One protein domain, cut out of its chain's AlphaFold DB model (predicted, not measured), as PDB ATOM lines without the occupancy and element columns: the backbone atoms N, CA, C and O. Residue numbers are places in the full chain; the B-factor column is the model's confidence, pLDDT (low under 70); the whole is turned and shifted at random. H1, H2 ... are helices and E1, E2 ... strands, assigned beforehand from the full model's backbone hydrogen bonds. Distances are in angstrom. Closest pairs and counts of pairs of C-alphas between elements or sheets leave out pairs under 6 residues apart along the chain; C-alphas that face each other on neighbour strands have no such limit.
ATOM      1  N   GLU A  73     321.787 306.487 396.010       90.62
ATOM      2  CA  GLU A  73     321.336 307.291 394.867       90.62
ATOM      3  C   GLU A  73     319.828 307.560 394.899       90.62
ATOM      4  O   GLU A  73     319.344 308.539 394.323       90.62
ATOM      5  N   SER A  74     319.072 306.708 395.595       90.25
ATOM      6  CA  SER A  74     317.625 306.853 395.755       90.25
ATOM      7  C   SER A  74     317.240 307.962 396.755       90.25
ATOM      8  O   SER A  74     316.097 308.440 396.760       90.25
ATOM      9  N   ILE A  75     318.201 308.439 397.559       94.12
ATOM     10  CA  ILE A  75     318.014 309.414 398.640       94.12
ATOM     11  C   ILE A  75     318.649 310.758 398.246       94.12
ATOM     12  O   ILE A  75     319.674 311.187 398.775       94.12
ATOM     13  N   ASP A  76     318.004 311.473 397.320       93.06
ATOM     14  CA  ASP A  76     318.513 312.759 396.830       93.06
ATOM     15  C   ASP A  76     317.498 313.922 396.962       93.06
ATOM     16  O   ASP A  76     316.461 313.940 396.288       93.06
ATOM     17  N   PRO A  77     317.781 314.939 397.803       94.62
ATOM     18  CA  PRO A  77     316.992 316.161 397.938       94.62
ATOM     19  C   PRO A  77     317.395 317.262 396.943       94.62
ATOM     20  O   PRO A  77     316.928 318.404 397.069       94.62
ATOM     21  N   ARG A  78     318.303 317.005 395.995       94.25
ATOM     22  CA  ARG A  78     318.697 318.004 394.996       94.25
ATOM     23  C   ARG A  78     317.561 318.278 394.016       94.25
ATOM     24  O   ARG A  78     316.793 317.413 393.606       94.25
ATOM     25  N   LYS A  79     317.441 319.550 393.641       91.00
ATOM     26  CA  LYS A  79     316.542 320.000 392.574       91.00
ATOM     27  C   LYS A  79     317.203 319.887 391.199       91.00
ATOM     28  O   LYS A  79     318.412 319.727 391.117       91.00
ATOM     29  N   LYS A  80     316.441 320.121 390.120       88.12
ATOM     30  CA  LYS A  80     316.981 320.257 388.749       88.12
ATOM     31  C   LYS A  80     318.099 321.305 388.651       88.12
ATOM     32  O   LYS A  80     318.974 321.190 387.812       88.12
ATOM     33  N   SER A  81     318.092 322.307 389.534       88.56
ATOM     34  CA  SER A  81     319.149 323.318 389.641       88.56
ATOM     35  C   SER A  81     320.408 322.844 390.387       88.56
ATOM     36  O   SER A  81     321.236 323.678 390.738       88.56
ATOM     37  N   GLY A  82     320.500 321.571 390.782       90.00
ATOM     38  CA  GLY A  82     321.586 321.004 391.594       90.00
ATOM     39  C   GLY A  82     321.569 321.395 393.078       90.00
ATOM     40  O   GLY A  82     322.246 320.778 393.895       90.00
ATOM     41  N   LYS A  83     320.765 322.394 393.466       91.44
ATOM     42  CA  LYS A  83     320.687 322.877 394.853       91.44
ATOM     43  C   LYS A  83     319.951 321.875 395.743       91.44
ATOM     44  O   LYS A  83     318.817 321.495 395.437       91.44
ATOM     45  N   VAL A  84     320.572 321.522 396.867       93.50
ATOM     46  CA  VAL A  84     319.963 320.738 397.952       93.50
ATOM     47  C   VAL A  84     318.807 321.528 398.549       93.50
ATOM     48  O   VAL A  84     318.961 322.694 398.918       93.50
ATOM     49  N   LYS A  85     317.628 320.906 398.642       94.25
ATOM     50  CA  LYS A  85     316.473 321.522 399.291       94.25
ATOM     51  C   LYS A  85     315.900 320.601 400.354       94.25
ATOM     52  O   LYS A  85     315.074 319.754 400.055       94.25
ATOM     53  N   ILE A  86     316.257 320.865 401.597       94.69
ATOM     54  CA  ILE A  86     315.649 320.251 402.773       94.69
ATOM     55  C   ILE A  86     314.971 321.383 403.538       94.69
ATOM     56  O   ILE A  86     315.561 322.453 403.661       94.69
ATOM     57  N   LYS A  87     313.708 321.247 403.953       94.06
ATOM     58  CA  LYS A  87     313.010 322.252 404.780       94.06
ATOM     59  C   LYS A  87     311.946 321.602 405.656       94.06
ATOM     60  O   LYS A  87     311.096 320.895 405.131       94.06
ATOM     61  N   ALA A  88     311.895 321.965 406.934       94.62
ATOM     62  CA  ALA A  88     310.762 321.639 407.796       94.62
ATOM     63  C   ALA A  88     309.538 322.512 407.464       94.62
ATOM     64  O   ALA A  88     309.602 323.755 407.486       94.62
ATOM     65  N   ARG A  89     308.416 321.858 407.169       94.62
ATOM     66  CA  ARG A  89     307.087 322.453 407.004       94.62
ATOM     67  C   ARG A  89     306.249 322.012 408.204       94.62
ATOM     68  O   ARG A  89     305.775 320.893 408.226       94.62
ATOM     69  N   GLY A  90     306.136 322.871 409.217       92.81
ATOM     70  CA  GLY A  90     305.522 322.477 410.490       92.81
ATOM     71  C   GLY A  90     306.342 321.418 411.236       92.81
ATOM     72  O   GLY A  90     307.568 321.390 411.102       92.81
ATOM     73  N   MET A  91     305.651 320.593 412.028       93.50
ATOM     74  CA  MET A  91     306.228 319.462 412.775       93.50
ATOM     75  C   MET A  91     306.051 318.116 412.057       93.50
ATOM     76  O   MET A  91     306.661 317.126 412.436       93.50
ATOM     77  N   ASP A  92     305.224 318.077 411.017       96.12
ATOM     78  CA  ASP A  92     304.741 316.843 410.399       96.12
ATOM     79  C   ASP A  92     305.326 316.593 409.009       96.12
ATOM     80  O   ASP A  92     305.036 315.564 408.414       96.12
ATOM     81  N   THR A  93     306.119 317.510 408.452       96.62
ATOM     82  CA  THR A  93     306.542 317.393 407.056       96.62
ATOM     83  C   THR A  93     307.970 317.880 406.836       96.62
ATOM     84  O   THR A  93     308.319 319.032 407.120       96.62
ATOM     85  N   ILE A  94     308.785 317.038 406.194       96.75
ATOM     86  CA  ILE A  94     310.071 317.442 405.609       96.75
ATOM     87  C   ILE A  94     309.882 317.603 404.108       96.75
ATOM     88  O   ILE A  94     309.636 316.638 403.393       96.75
ATOM     89  N   GLN A  95     310.064 318.814 403.594       96.12
ATOM     90  CA  GLN A  95     310.263 319.008 402.164       96.12
ATOM     91  C   GLN A  95     311.677 318.554 401.793       96.12
ATOM     92  O   GLN A  95     312.641 319.204 402.192       96.12
ATOM     93  N   PHE A  96     311.778 317.493 400.996       95.25
ATOM     94  CA  PHE A  96     313.011 316.840 400.564       95.25
ATOM     95  C   PHE A  96     313.101 316.882 399.026       95.25
ATOM     96  O   PHE A  96     312.453 316.122 398.304       95.25
ATOM     97  N   GLY A  97     313.823 317.868 398.496       94.56
ATOM     98  CA  GLY A  97     313.875 318.198 397.073       94.56
ATOM     99  C   GLY A  97     312.532 318.685 396.531       94.56
ATOM    100  O   GLY A  97     312.064 319.789 396.849       94.56
ATOM    101  N   TYR A  98     311.936 317.870 395.663       91.12
ATOM    102  CA  TYR A  98     310.579 318.054 395.134       91.12
ATOM    103  C   TYR A  98     309.525 317.249 395.894       91.12
ATOM    104  O   TYR A  98     308.336 317.396 395.621       91.12
ATOM    105  N   LYS A  99     309.958 316.408 396.831       91.44
ATOM    106  CA  LYS A  99     309.121 315.456 397.548       91.44
ATOM    107  C   LYS A  99     308.874 315.951 398.969       91.44
ATOM    108  O   LYS A  99     309.539 316.873 399.447       91.44
ATOM    109  N   ASN A 100     307.917 315.314 399.628       95.12
ATOM    110  CA  ASN A 100     307.641 315.503 401.041       95.12
ATOM    111  C   ASN A 100     307.767 314.152 401.753       95.12
ATOM    112  O   ASN A 100     307.286 313.143 401.233       95.12
ATOM    113  N   ILE A 101     308.405 314.156 402.918       96.38
ATOM    114  CA  ILE A 101     308.387 313.054 403.879       96.38
ATOM    115  C   ILE A 101     307.329 313.416 404.914       96.38
ATOM    116  O   ILE A 101     307.428 314.470 405.545       96.38
ATOM    117  N   ASP A 102     306.316 312.566 405.035       96.25
ATOM    118  CA  ASP A 102     305.247 312.705 406.022       96.25
ATOM    119  C   ASP A 102     305.715 312.137 407.368       96.25
ATOM    120  O   ASP A 102     306.162 310.998 407.450       96.25
ATOM    121  N   LEU A 103     305.626 312.942 408.417       96.81
ATOM    122  CA  LEU A 103     305.969 312.633 409.802       96.81
ATOM    123  C   LEU A 103     304.747 312.746 410.725       96.81
ATOM    124  O   LEU A 103     304.890 312.607 411.935       96.81
ATOM    125  N   SER A 104     303.539 312.955 410.187       95.44
ATOM    126  CA  SER A 104     302.300 313.144 410.964       95.44
ATOM    127  C   SER A 104     301.965 311.983 411.913       95.44
ATOM    128  O   SER A 104     301.186 312.148 412.850       95.44
ATOM    129  N   LYS A 105     302.561 310.807 411.680       95.06
ATOM    130  CA  LYS A 105     302.424 309.590 412.497       95.06
ATOM    131  C   LYS A 105     303.608 309.331 413.433       95.06
ATOM    132  O   LYS A 105     303.682 308.261 414.027       95.06
ATOM    133  N   ILE A 106     304.543 310.272 413.549       95.56
ATOM    134  CA  ILE A 106     305.716 310.187 414.427       95.56
ATOM    135  C   ILE A 106     305.525 311.196 415.563       95.56
ATOM    136  O   ILE A 106     306.173 312.237 415.629       95.56
ATOM    137  N   HIS A 107     304.590 310.888 416.463       92.81
ATOM    138  CA  HIS A 107     304.150 311.798 417.529       92.81
ATOM    139  C   HIS A 107     305.234 312.152 418.561       92.81
ATOM    140  O   HIS A 107     305.048 313.081 419.338       92.81
ATOM    141  N   GLN A 108     306.354 311.424 418.583       94.62
ATOM    142  CA  GLN A 108     307.474 311.675 419.496       94.62
ATOM    143  C   GLN A 108     308.374 312.838 419.050       94.62
ATOM    144  O   GLN A 108     309.241 313.258 419.810       94.62
ATOM    145  N   ILE A 109     308.163 313.380 417.847       95.19
ATOM    146  CA  ILE A 109     308.778 314.640 417.426       95.19
ATOM    147  C   ILE A 109     308.044 315.784 418.122       95.19
ATOM    148  O   ILE A 109     306.859 316.012 417.878       95.19
ATOM    149  N   THR A 110     308.756 316.521 418.970       93.44
ATOM    150  CA  THR A 110     308.184 317.596 419.794       93.44
ATOM    151  C   THR A 110     308.536 318.986 419.278       93.44
ATOM    152  O   THR A 110     307.871 319.960 419.627       93.44
ATOM    153  N   GLU A 111     309.561 319.093 418.427       93.38
ATOM    154  CA  GLU A 111     310.109 320.376 418.005       93.38
ATOM    155  C   GLU A 111     310.378 320.449 416.497       93.38
ATOM    156  O   GLU A 111     310.961 319.563 415.870       93.38
ATOM    157  N   ARG A 112     310.029 321.587 415.890       93.75
ATOM    158  CA  ARG A 112     310.299 321.858 414.469       93.75
ATOM    159  C   ARG A 112     311.797 321.810 414.092       93.75
ATOM    160  O   ARG A 112     312.098 321.325 412.998       93.75
ATOM    161  N   PRO A 113     312.742 322.298 414.921       94.12
ATOM    162  CA  PRO A 113     314.174 322.079 414.713       94.12
ATOM    163  C   PRO A 113     314.588 320.611 414.508       94.12
ATOM    164  O   PRO A 113     315.445 320.350 413.662       94.12
ATOM    165  N   GLN A 114     313.951 319.651 415.194       95.31
ATOM    166  CA  GLN A 114     314.228 318.217 415.008       95.31
ATOM    167  C   GLN A 114     313.851 317.761 413.598       95.31
ATOM    168  O   GLN A 114     314.650 317.121 412.922       95.31
ATOM    169  N   VAL A 115     312.673 318.162 413.103       96.19
ATOM    170  CA  VAL A 115     312.203 317.844 411.739       96.19
ATOM    171  C   VAL A 115     313.219 318.268 410.690       96.19
ATOM    172  O   VAL A 115     313.483 317.548 409.725       96.19
ATOM    173  N   ARG A 116     313.795 319.461 410.864       94.69
ATOM    174  CA  ARG A 116     314.803 319.953 409.936       94.69
ATOM    175  C   ARG A 116     316.070 319.096 410.007       94.69
ATOM    176  O   ARG A 116     316.532 318.676 408.948       94.69
ATOM    177  N   LEU A 117     316.571 318.824 411.217       95.88
ATOM    178  CA  LEU A 117     317.785 318.035 411.418       95.88
ATOM    179  C   LEU A 117     317.642 316.609 410.874       95.88
ATOM    180  O   LEU A 117     318.551 316.130 410.212       95.88
ATOM    181  N   ILE A 118     316.487 315.964 411.063       97.25
ATOM    182  CA  ILE A 118     316.201 314.626 410.519       97.25
ATOM    183  C   ILE A 118     316.437 314.591 409.004       97.25
ATOM    184  O   ILE A 118     317.090 313.683 408.495       97.25
ATOM    185  N   GLY A 119     315.940 315.591 408.271       96.06
ATOM    186  CA  GLY A 119     316.136 315.657 406.824       96.06
ATOM    187  C   GLY A 119     317.604 315.824 406.428       96.06
ATOM    188  O   GLY A 119     318.053 315.194 405.472       96.06
ATOM    189  N   ASP A 120     318.350 316.657 407.156       95.94
ATOM    190  CA  ASP A 120     319.774 316.878 406.888       95.94
ATOM    191  C   ASP A 120     320.614 315.631 407.237       95.94
ATOM    192  O   ASP A 120     321.458 315.236 406.435       95.94
ATOM    193  N   ILE A 121     320.302 314.936 408.338       97.19
ATOM    194  CA  ILE A 121     320.916 313.650 408.718       97.19
ATOM    195  C   ILE A 121     320.675 312.584 407.648       97.19
ATOM    196  O   ILE A 121     321.617 311.910 407.247       97.19
ATOM    197  N   ILE A 122     319.444 312.440 407.146       96.94
ATOM    198  CA  ILE A 122     319.132 311.460 406.091       96.94
ATOM    199  C   ILE A 122     319.996 311.705 404.849       96.94
ATOM    200  O   ILE A 122     320.534 310.767 404.263       96.94
ATOM    201  N   PHE A 123     320.154 312.968 404.451       96.31
ATOM    202  CA  PHE A 123     320.986 313.309 403.303       96.31
ATOM    203  C   PHE A 123     322.484 313.128 403.574       96.31
ATOM    204  O   PHE A 123     323.216 312.722 402.674       96.31
ATOM    205  N   TYR A 124     322.944 313.409 404.794       96.50
ATOM    206  CA  TYR A 124     324.312 313.113 405.211       96.50
ATOM    207  C   TYR A 124     324.587 311.607 405.153       96.50
ATOM    208  O   TYR A 124     325.593 311.192 404.580       96.50
ATOM    209  N   ALA A 125     323.682 310.791 405.693       96.69
ATOM    210  CA  ALA A 125     323.816 309.341 405.715       96.69
ATOM    211  C   ALA A 125     323.879 308.767 404.295       96.69
ATOM    212  O   ALA A 125     324.768 307.982 403.994       96.69
ATOM    213  N   ALA A 126     323.030 309.253 403.385       95.88
ATOM    214  CA  ALA A 126     323.068 308.878 401.972       95.88
ATOM    215  C   ALA A 126     324.373 309.248 401.245       95.88
ATOM    216  O   ALA A 126     324.630 308.741 400.165       95.88
ATOM    217  N   LYS A 127     325.185 310.163 401.781       95.25
ATOM    218  CA  LYS A 127     326.450 310.573 401.154       95.25
ATOM    219  C   LYS A 127     327.684 309.927 401.758       95.25
ATOM    220  O   LYS A 127     328.687 309.812 401.062       95.25
ATOM    221  N   ASN A 128     327.633 309.619 403.050       96.50
ATOM    222  CA  ASN A 128     328.824 309.294 403.830       96.50
ATOM    223  C   ASN A 128     328.726 307.952 404.565       96.50
ATOM    224  O   ASN A 128     329.731 307.505 405.107       96.50
ATOM    225  N   ILE A 129     327.534 307.351 404.653       96.50
ATOM    226  CA  ILE A 129     327.288 306.164 405.484       96.50
ATOM    227  C   ILE A 129     326.727 305.019 404.651       96.50
ATOM    228  O   ILE A 129     327.253 303.916 404.722       96.50
ATOM    229  N   PHE A 130     325.662 305.267 403.892       95.94
ATOM    230  CA  PHE A 130     325.072 304.252 403.034       95.94
ATOM    231  C   PHE A 130     325.895 304.115 401.755       95.94
ATOM    232  O   PHE A 130     326.169 305.105 401.076       95.94
ATOM    233  N   ASP A 131     326.238 302.876 401.435       94.06
ATOM    234  CA  ASP A 131     327.056 302.446 400.298       94.06
ATOM    235  C   ASP A 131     326.385 301.317 399.492       94.06
ATOM    236  O   ASP A 131     326.983 300.772 398.571       94.06
ATOM    237  N   GLY A 132     325.132 300.982 399.820       92.06
ATOM    238  CA  GLY A 132     324.402 299.842 399.260       92.06
ATOM    239  C   GLY A 132     324.611 298.535 400.031       92.06
ATOM    240  O   GLY A 132     323.823 297.614 399.849       92.06
ATOM    241  N   ASP A 133     325.587 298.475 400.940       94.44
ATOM    242  CA  ASP A 133     325.862 297.302 401.776       94.44
ATOM    243  C   ASP A 133     325.576 297.526 403.258       94.44
ATOM    244  O   ASP A 133     325.183 296.592 403.955       94.44
ATOM    245  N   THR A 134     325.703 298.764 403.722       96.19
ATOM    246  CA  THR A 134     325.370 299.170 405.084       96.19
ATOM    247  C   THR A 134     323.858 299.099 405.297       96.19
ATOM    248  O   THR A 134     323.070 299.733 404.584       96.19
ATOM    249  N   THR A 135     323.445 298.359 406.319       96.06
ATOM    250  CA  THR A 135     322.040 298.240 406.713       96.06
ATOM    251  C   THR A 135     321.520 299.533 407.347       96.06
ATOM    252  O   THR A 135     322.275 300.405 407.791       96.06
ATOM    253  N   ILE A 136     320.194 299.682 407.424       95.56
ATOM    254  CA  ILE A 136     319.588 300.798 408.165       95.56
ATOM    255  C   ILE A 136     320.027 300.785 409.635       95.56
ATOM    256  O   ILE A 136     320.272 301.858 410.178       95.56
ATOM    257  N   GLU A 137     320.123 299.614 410.267       95.31
ATOM    258  CA  GLU A 137     320.519 299.483 411.674       95.31
ATOM    259  C   GLU A 137     321.944 299.993 411.900       95.31
ATOM    260  O   GLU A 137     322.125 300.973 412.624       95.31
ATOM    261  N   GLU A 138     322.921 299.443 411.178       97.06
ATOM    262  CA  GLU A 138     324.322 299.878 411.249       97.06
ATOM    263  C   GLU A 138     324.467 301.369 410.917       97.06
ATOM    264  O   GLU A 138     325.231 302.102 411.546       97.06
ATOM    265  N   GLY A 139     323.715 301.859 409.925       97.50
ATOM    266  CA  GLY A 139     323.720 303.274 409.571       97.50
ATOM    267  C   GLY A 139     323.188 304.164 410.696       97.50
ATOM    268  O   GLY A 139     323.749 305.228 410.956       97.50
ATOM    269  N   MET A 140     322.129 303.736 411.384       97.75
ATOM    270  CA  MET A 140     321.586 304.450 412.540       97.75
ATOM    271  C   MET A 140     322.549 304.445 413.732       97.75
ATOM    272  O   MET A 140     322.663 305.467 414.410       97.75
ATOM    273  N   GLU A 141     323.258 303.342 413.971       97.81
ATOM    274  CA  GLU A 141     324.295 303.253 415.007       97.81
ATOM    275  C   GLU A 141     325.464 304.198 414.719       97.81
ATOM    276  O   GLU A 141     325.835 304.996 415.582       97.81
ATOM    277  N   LYS A 142     325.968 304.204 413.476       97.75
ATOM    278  CA  LYS A 142     327.008 305.144 413.025       97.75
ATOM    279  C   LYS A 142     326.575 306.604 413.205       97.75
ATOM    280  O   LYS A 142     327.372 307.440 413.624       97.75
ATOM    281  N   ILE A 143     325.314 306.939 412.910       97.81
ATOM    282  CA  ILE A 143     324.777 308.297 413.118       97.81
ATOM    283  C   ILE A 143     324.743 308.657 414.605       97.81
ATOM    284  O   ILE A 143     325.120 309.770 414.970       97.81
ATOM    285  N   GLU A 144     324.277 307.746 415.458       97.12
ATOM    286  CA  GLU A 144     324.202 307.956 416.906       97.12
ATOM    287  C   GLU A 144     325.599 308.144 417.518       97.12
ATOM    288  O   GLU A 144     325.799 309.039 418.341       97.12
ATOM    289  N   GLU A 145     326.585 307.370 417.060       96.94
ATOM    290  CA  GLU A 145     327.992 307.532 417.427       96.94
ATOM    291  C   GLU A 145     328.566 308.877 416.978       96.94
ATOM    292  O   GLU A 145     329.064 309.635 417.811       96.94
ATOM    293  N   LEU A 146     328.410 309.239 415.703       96.69
ATOM    294  CA  LEU A 146     328.857 310.536 415.189       96.69
ATOM    295  C   LEU A 146     328.217 311.703 415.948       96.69
ATOM    296  O   LEU A 146     328.883 312.692 416.251       96.69
ATOM    297  N   MET A 147     326.932 311.591 416.286       94.94
ATOM    298  CA  MET A 147     326.228 312.612 417.053       94.94
ATOM    299  C   MET A 147     326.740 312.715 418.493       94.94
ATOM    300  O   MET A 147     326.800 313.820 419.030       94.94
ATOM    301  N   ARG A 148     327.133 311.597 419.110       95.56
ATOM    302  CA  ARG A 148     327.745 311.564 420.445       95.56
ATOM    303  C   ARG A 148     329.147 312.173 420.446       95.56
ATOM    304  O   ARG A 148     329.477 312.911 421.368       95.56
ATOM    305  N   GLU A 149     329.957 311.879 419.432       96.19
ATOM    306  CA  GLU A 149     331.356 312.321 419.362       96.19
ATOM    307  C   GLU A 149     331.512 313.765 418.879       96.19
ATOM    308  O   GLU A 149     332.281 314.539 419.449       96.19
ATOM    309  N   LYS A 150     330.791 314.132 417.816       93.31
ATOM    310  CA  LYS A 150     330.957 315.412 417.110       93.31
ATOM    311  C   LYS A 150     329.800 316.384 417.336       93.31
ATOM    312  O   LYS A 150     329.884 317.552 416.952       93.31
ATOM    313  N   GLY A 151     328.714 315.923 417.953       93.00
ATOM    314  CA  GLY A 151     327.489 316.697 418.106       93.00
ATOM    315  C   GLY A 151     326.675 316.794 416.813       93.00
ATOM    316  O   GLY A 151     327.020 316.260 415.761       93.00
ATOM    317  N   ILE A 152     325.565 317.532 416.879       91.69
ATOM    318  CA  ILE A 152     324.633 317.676 415.748       91.69
ATOM    319  C   ILE A 152     325.195 318.501 414.582       91.69
ATOM    320  O   ILE A 152     324.667 318.428 413.475       91.69
ATOM    321  N   HIS A 153     326.251 319.284 414.816       89.25
ATOM    322  CA  HIS A 153     326.804 320.210 413.827       89.25
ATOM    323  C   HIS A 153     327.411 319.501 412.614       89.25
ATOM    324  O   HIS A 153     327.332 320.043 411.512       89.25
ATOM    325  N   GLU A 154     327.913 318.275 412.796       91.06
ATOM    326  CA  GLU A 154     328.442 317.411 411.731       91.06
ATOM    327  C   GLU A 154     327.439 317.211 410.581       91.06
ATOM    328  O   GLU A 154     327.816 317.125 409.414       91.06
ATOM    329  N   PHE A 155     326.141 317.191 410.895       92.38
ATOM    330  CA  PHE A 155     325.075 316.949 409.921       92.38
ATOM    331  C   PHE A 155     324.515 318.234 409.306       92.38
ATOM    332  O   PHE A 155     323.683 318.185 408.398       92.38
ATOM    333  N   THR A 156     324.920 319.400 409.810       87.00
ATOM    334  CA  THR A 156     324.307 320.677 409.437       87.00
ATOM    335  C   THR A 156     325.129 321.395 408.368       87.00
ATOM    336  O   THR A 156     326.338 321.540 408.511       87.00
ATOM    337  N   PRO A 157     324.506 321.917 407.294       78.88
ATOM    338  CA  PRO A 157     325.235 322.626 406.238       78.88
ATOM    339  C   PRO A 157     325.760 324.009 406.666       78.88
ATOM    340  O   PRO A 157     326.503 324.638 405.915       78.88
ATOM    341  N   SER A 158     325.329 324.532 407.818       70.25
ATOM    342  CA  SER A 158     325.764 325.823 408.357       70.25
ATOM    343  C   SER A 158     325.542 325.902 409.869       70.25
ATOM    344  O   SER A 158     324.679 325.204 410.401       70.25
ATOM    345  N   ASN A 159     326.237 326.837 410.534       65.50
ATOM    346  CA  ASN A 159     326.057 327.205 411.952       65.50
ATOM    347  C   ASN A 159     324.706 327.903 412.232       65.50
ATOM    348  O   ASN A 159     324.636 328.907 412.938       65.50
ATOM    349  N   ALA A 160     323.611 327.432 411.635       64.75
ATOM    350  CA  ALA A 160     322.283 327.946 411.918       64.75
ATOM    351  C   ALA A 160     321.807 327.400 413.273       64.75
ATOM    352  O   ALA A 160     321.665 326.195 413.438       64.75
ATOM    353  N   GLY A 161     321.525 328.279 414.236       67.56
ATOM    354  CA  GLY A 161     321.129 327.920 415.609       67.56
ATOM    355  C   GLY A 161     319.714 327.346 415.776       67.56
ATOM    356  O   GLY A 161     319.108 327.552 416.816       67.56
ATOM    357  N   ASN A 162     319.163 326.668 414.764       83.19
ATOM    358  CA  ASN A 162     317.776 326.181 414.749       83.19
ATOM    359  C   ASN A 162     317.700 324.659 414.531       83.19
ATOM    360  O   ASN A 162     316.917 324.192 413.697       83.19
ATOM    361  N   TYR A 163     318.518 323.895 415.258       92.00
ATOM    362  CA  TYR A 163     318.525 322.431 415.236       92.00
ATOM    363  C   TYR A 163     318.431 321.870 416.655       92.00
ATOM    364  O   TYR A 163     319.075 322.384 417.564       92.00
ATOM    365  N   THR A 164     317.676 320.784 416.803       93.25
ATOM    366  CA  THR A 164     317.583 320.001 418.040       93.25
ATOM    367  C   THR A 164     317.801 318.541 417.676       93.25
ATOM    368  O   THR A 164     317.308 318.090 416.639       93.25
ATOM    369  N   SER A 165     318.533 317.814 418.515       94.25
ATOM    370  CA  SER A 165     318.849 316.401 418.307       94.25
ATOM    371  C   SER A 165     317.581 315.517 418.242       94.25
ATOM    372  O   SER A 165     316.760 315.574 419.166       94.25
ATOM    373  N   PRO A 166     317.375 314.734 417.162       95.75
ATOM    374  CA  PRO A 166     316.417 313.630 417.118       95.75
ATOM    375  C   PRO A 166     317.067 312.314 417.576       95.75
ATOM    376  O   PRO A 166     318.288 312.169 417.520       95.75
ATOM    377  N   ARG A 167     316.267 311.306 417.943       96.31
ATOM    378  CA  ARG A 167     316.796 309.954 418.175       96.31
ATOM    379  C   ARG A 167     316.893 309.204 416.852       96.31
ATOM    380  O   ARG A 167     316.191 309.514 415.882       96.31
ATOM    381  N   LYS A 168     317.701 308.142 416.836       96.69
ATOM    382  CA  LYS A 168     317.829 307.252 415.672       96.69
ATOM    383  C   LYS A 168     316.490 306.699 415.173       96.69
ATOM    384  O   LYS A 168     316.302 306.547 413.971       96.69
ATOM    385  N   TYR A 169     315.523 306.493 416.069       96.88
ATOM    386  CA  TYR A 169     314.194 305.996 415.712       96.88
ATOM    387  C   TYR A 169     313.384 306.986 414.868       96.88
ATOM    388  O   TYR A 169     312.767 306.573 413.890       96.88
ATOM    389  N   GLU A 170     313.416 308.290 415.176       97.00
ATOM    390  CA  GLU A 170     312.744 309.299 414.346       97.00
ATOM    391  C   GLU A 170     313.397 309.406 412.962       97.00
ATOM    392  O   GLU A 170     312.698 309.529 411.952       97.00
ATOM    393  N   ILE A 171     314.731 309.310 412.909       97.38
ATOM    394  CA  ILE A 171     315.503 309.338 411.660       97.38
ATOM    395  C   ILE A 171     315.146 308.126 410.791       97.38
ATOM    396  O   ILE A 171     314.746 308.294 409.638       97.38
ATOM    397  N   ALA A 172     315.213 306.915 411.351       96.56
ATOM    398  CA  ALA A 172     314.851 305.682 410.659       96.56
ATOM    399  C   ALA A 172     313.380 305.689 410.213       96.56
ATOM    400  O   ALA A 172     313.061 305.312 409.086       96.56
ATOM    401  N   ALA A 173     312.467 306.167 411.061       96.19
ATOM    402  CA  ALA A 173     311.047 306.268 410.743       96.19
ATOM    403  C   ALA A 173     310.768 307.244 409.587       96.19
ATOM    404  O   ALA A 173     309.888 306.972 408.765       96.19
ATOM    405  N   ALA A 174     311.503 308.354 409.505       96.50
ATOM    406  CA  ALA A 174     311.434 309.285 408.383       96.50
ATOM    407  C   ALA A 174     312.046 308.686 407.104       96.50
ATOM    408  O   ALA A 174     311.436 308.779 406.037       96.50
ATOM    409  N   LEU A 175     313.194 308.006 407.213       95.69
ATOM    410  CA  LEU A 175     313.828 307.286 406.104       95.69
ATOM    411  C   LEU A 175     312.889 306.223 405.512       95.69
ATOM    412  O   LEU A 175     312.712 306.163 404.298       95.69
ATOM    413  N   ASN A 176     312.197 305.459 406.360       93.88
ATOM    414  CA  ASN A 176     311.219 304.445 405.947       93.88
ATOM    415  C   ASN A 176     309.980 305.025 405.245       93.88
ATOM    416  O   ASN A 176     309.224 304.288 404.620       93.88
ATOM    417  N   ARG A 177     309.743 306.338 405.353       92.88
ATOM    418  CA  ARG A 177     308.616 307.034 404.711       92.88
ATOM    419  C   ARG A 177     309.017 307.763 403.428       92.88
ATOM    420  O   ARG A 177     308.160 308.349 402.759       92.88
TER     421      ARG A 177
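AT A GLANCE: This is residues 73 to 177 of the 184 residues of an uncharacterized protein of candidate division MSBL1 archaeon SCGC-AAA259O05 (UniProt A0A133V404). One helix, H1, runs through the middle of a rounded body; its residues 112 to 123 lie over one face of a small three-stranded sheet, E1 E2 E3. On the side away from that sheet H2 crosses H1 near its last residues, and H3 and H4 also pack on H1. The printed part has 105 residues, with three named strands followed by four named helices, E1 E2 E3 H1 H2 H3 H4; the sheet has the order E1 - E2 - E3, all antiparallel. The class is mixed, helices and strands, and the whole is compact, with a radius of gyration of the C-alphas of 12.7 A and spans of 32 by 29 by 28 A.

IN THESE COORDINATES: Residues 73 to 85 come first, with no named element. Find C-alpha 86 at (315.649, 320.251, 402.773), where E1 begins; it runs to residue 89, 9.8 A. E2, residues 93 to 96, spans 9.2 A, and E3, residues 99 to 102, spans 9.7 A. Look next at C-alpha 112, at (310.299, 321.858, 414.469): from there H1 runs 24.8 A to residue 128. H2, residues 136 to 150, is 20.6 A long. H3, residues 152 to 155, is 5.9 A long. H4, residues 168 to 175, covers 10.4 A and ends at C-alpha 175, (313.828, 307.286, 406.104).

HOW THE PARTS SIT: E1, E2 and E3 form a meander, each strand the antiparallel neighbour of the one before. In the hairpin of E1 and E2, N 87 and O 95 are 2.9 A apart, within hydrogen-bond range; in that of E2 and E3, N 96 and O 99 are 2.8 A apart. With H1 on one face the sheet makes two layers, a helix layer over a strand layer. H1 lies over E1 and E2 at a height over the sheet of 8.7 A, along the strands, at 23 degrees to E1 on the local plane. The closest C-alphas of E1 and H1, Ala 88 and Arg 116, are 4.9 A apart. H1 is the hub, touching three helices. With residues 118 to 122 alone it touches H4, about perpendicular at 77 degrees; the closest C-alphas, Ile 118 and Ile 171, are 5.5 A apart. With residues 117 to 124 alone it touches H3, closest at the C-alphas of Ile 121 and Phe 155, 5.4 A. H1 and H2 only just touch, with 3 pairs of C-alphas within 8 A, closest at Ala 125 and Gly 139, 7.2 A. H2 touches H4 at a steep tilt of 54 degrees, opposite ways; the C-alphas of Met 140 and Lys 168 are closest, 5.6 A. H4 only grazes the sheet, with residues 173 to 175. In H1, H2 and H4 every O i to N i+4 pair is within hydrogen-bond range; H3 is too short for one.

THE WHOLE: The two C-alphas farthest apart, Lys 80 and Glu 149, are 34.7 A apart. The printed part has no cut. The link from H3 to H4, 12 residues, is long, and in it residues 159 to 161 have pLDDT under 70.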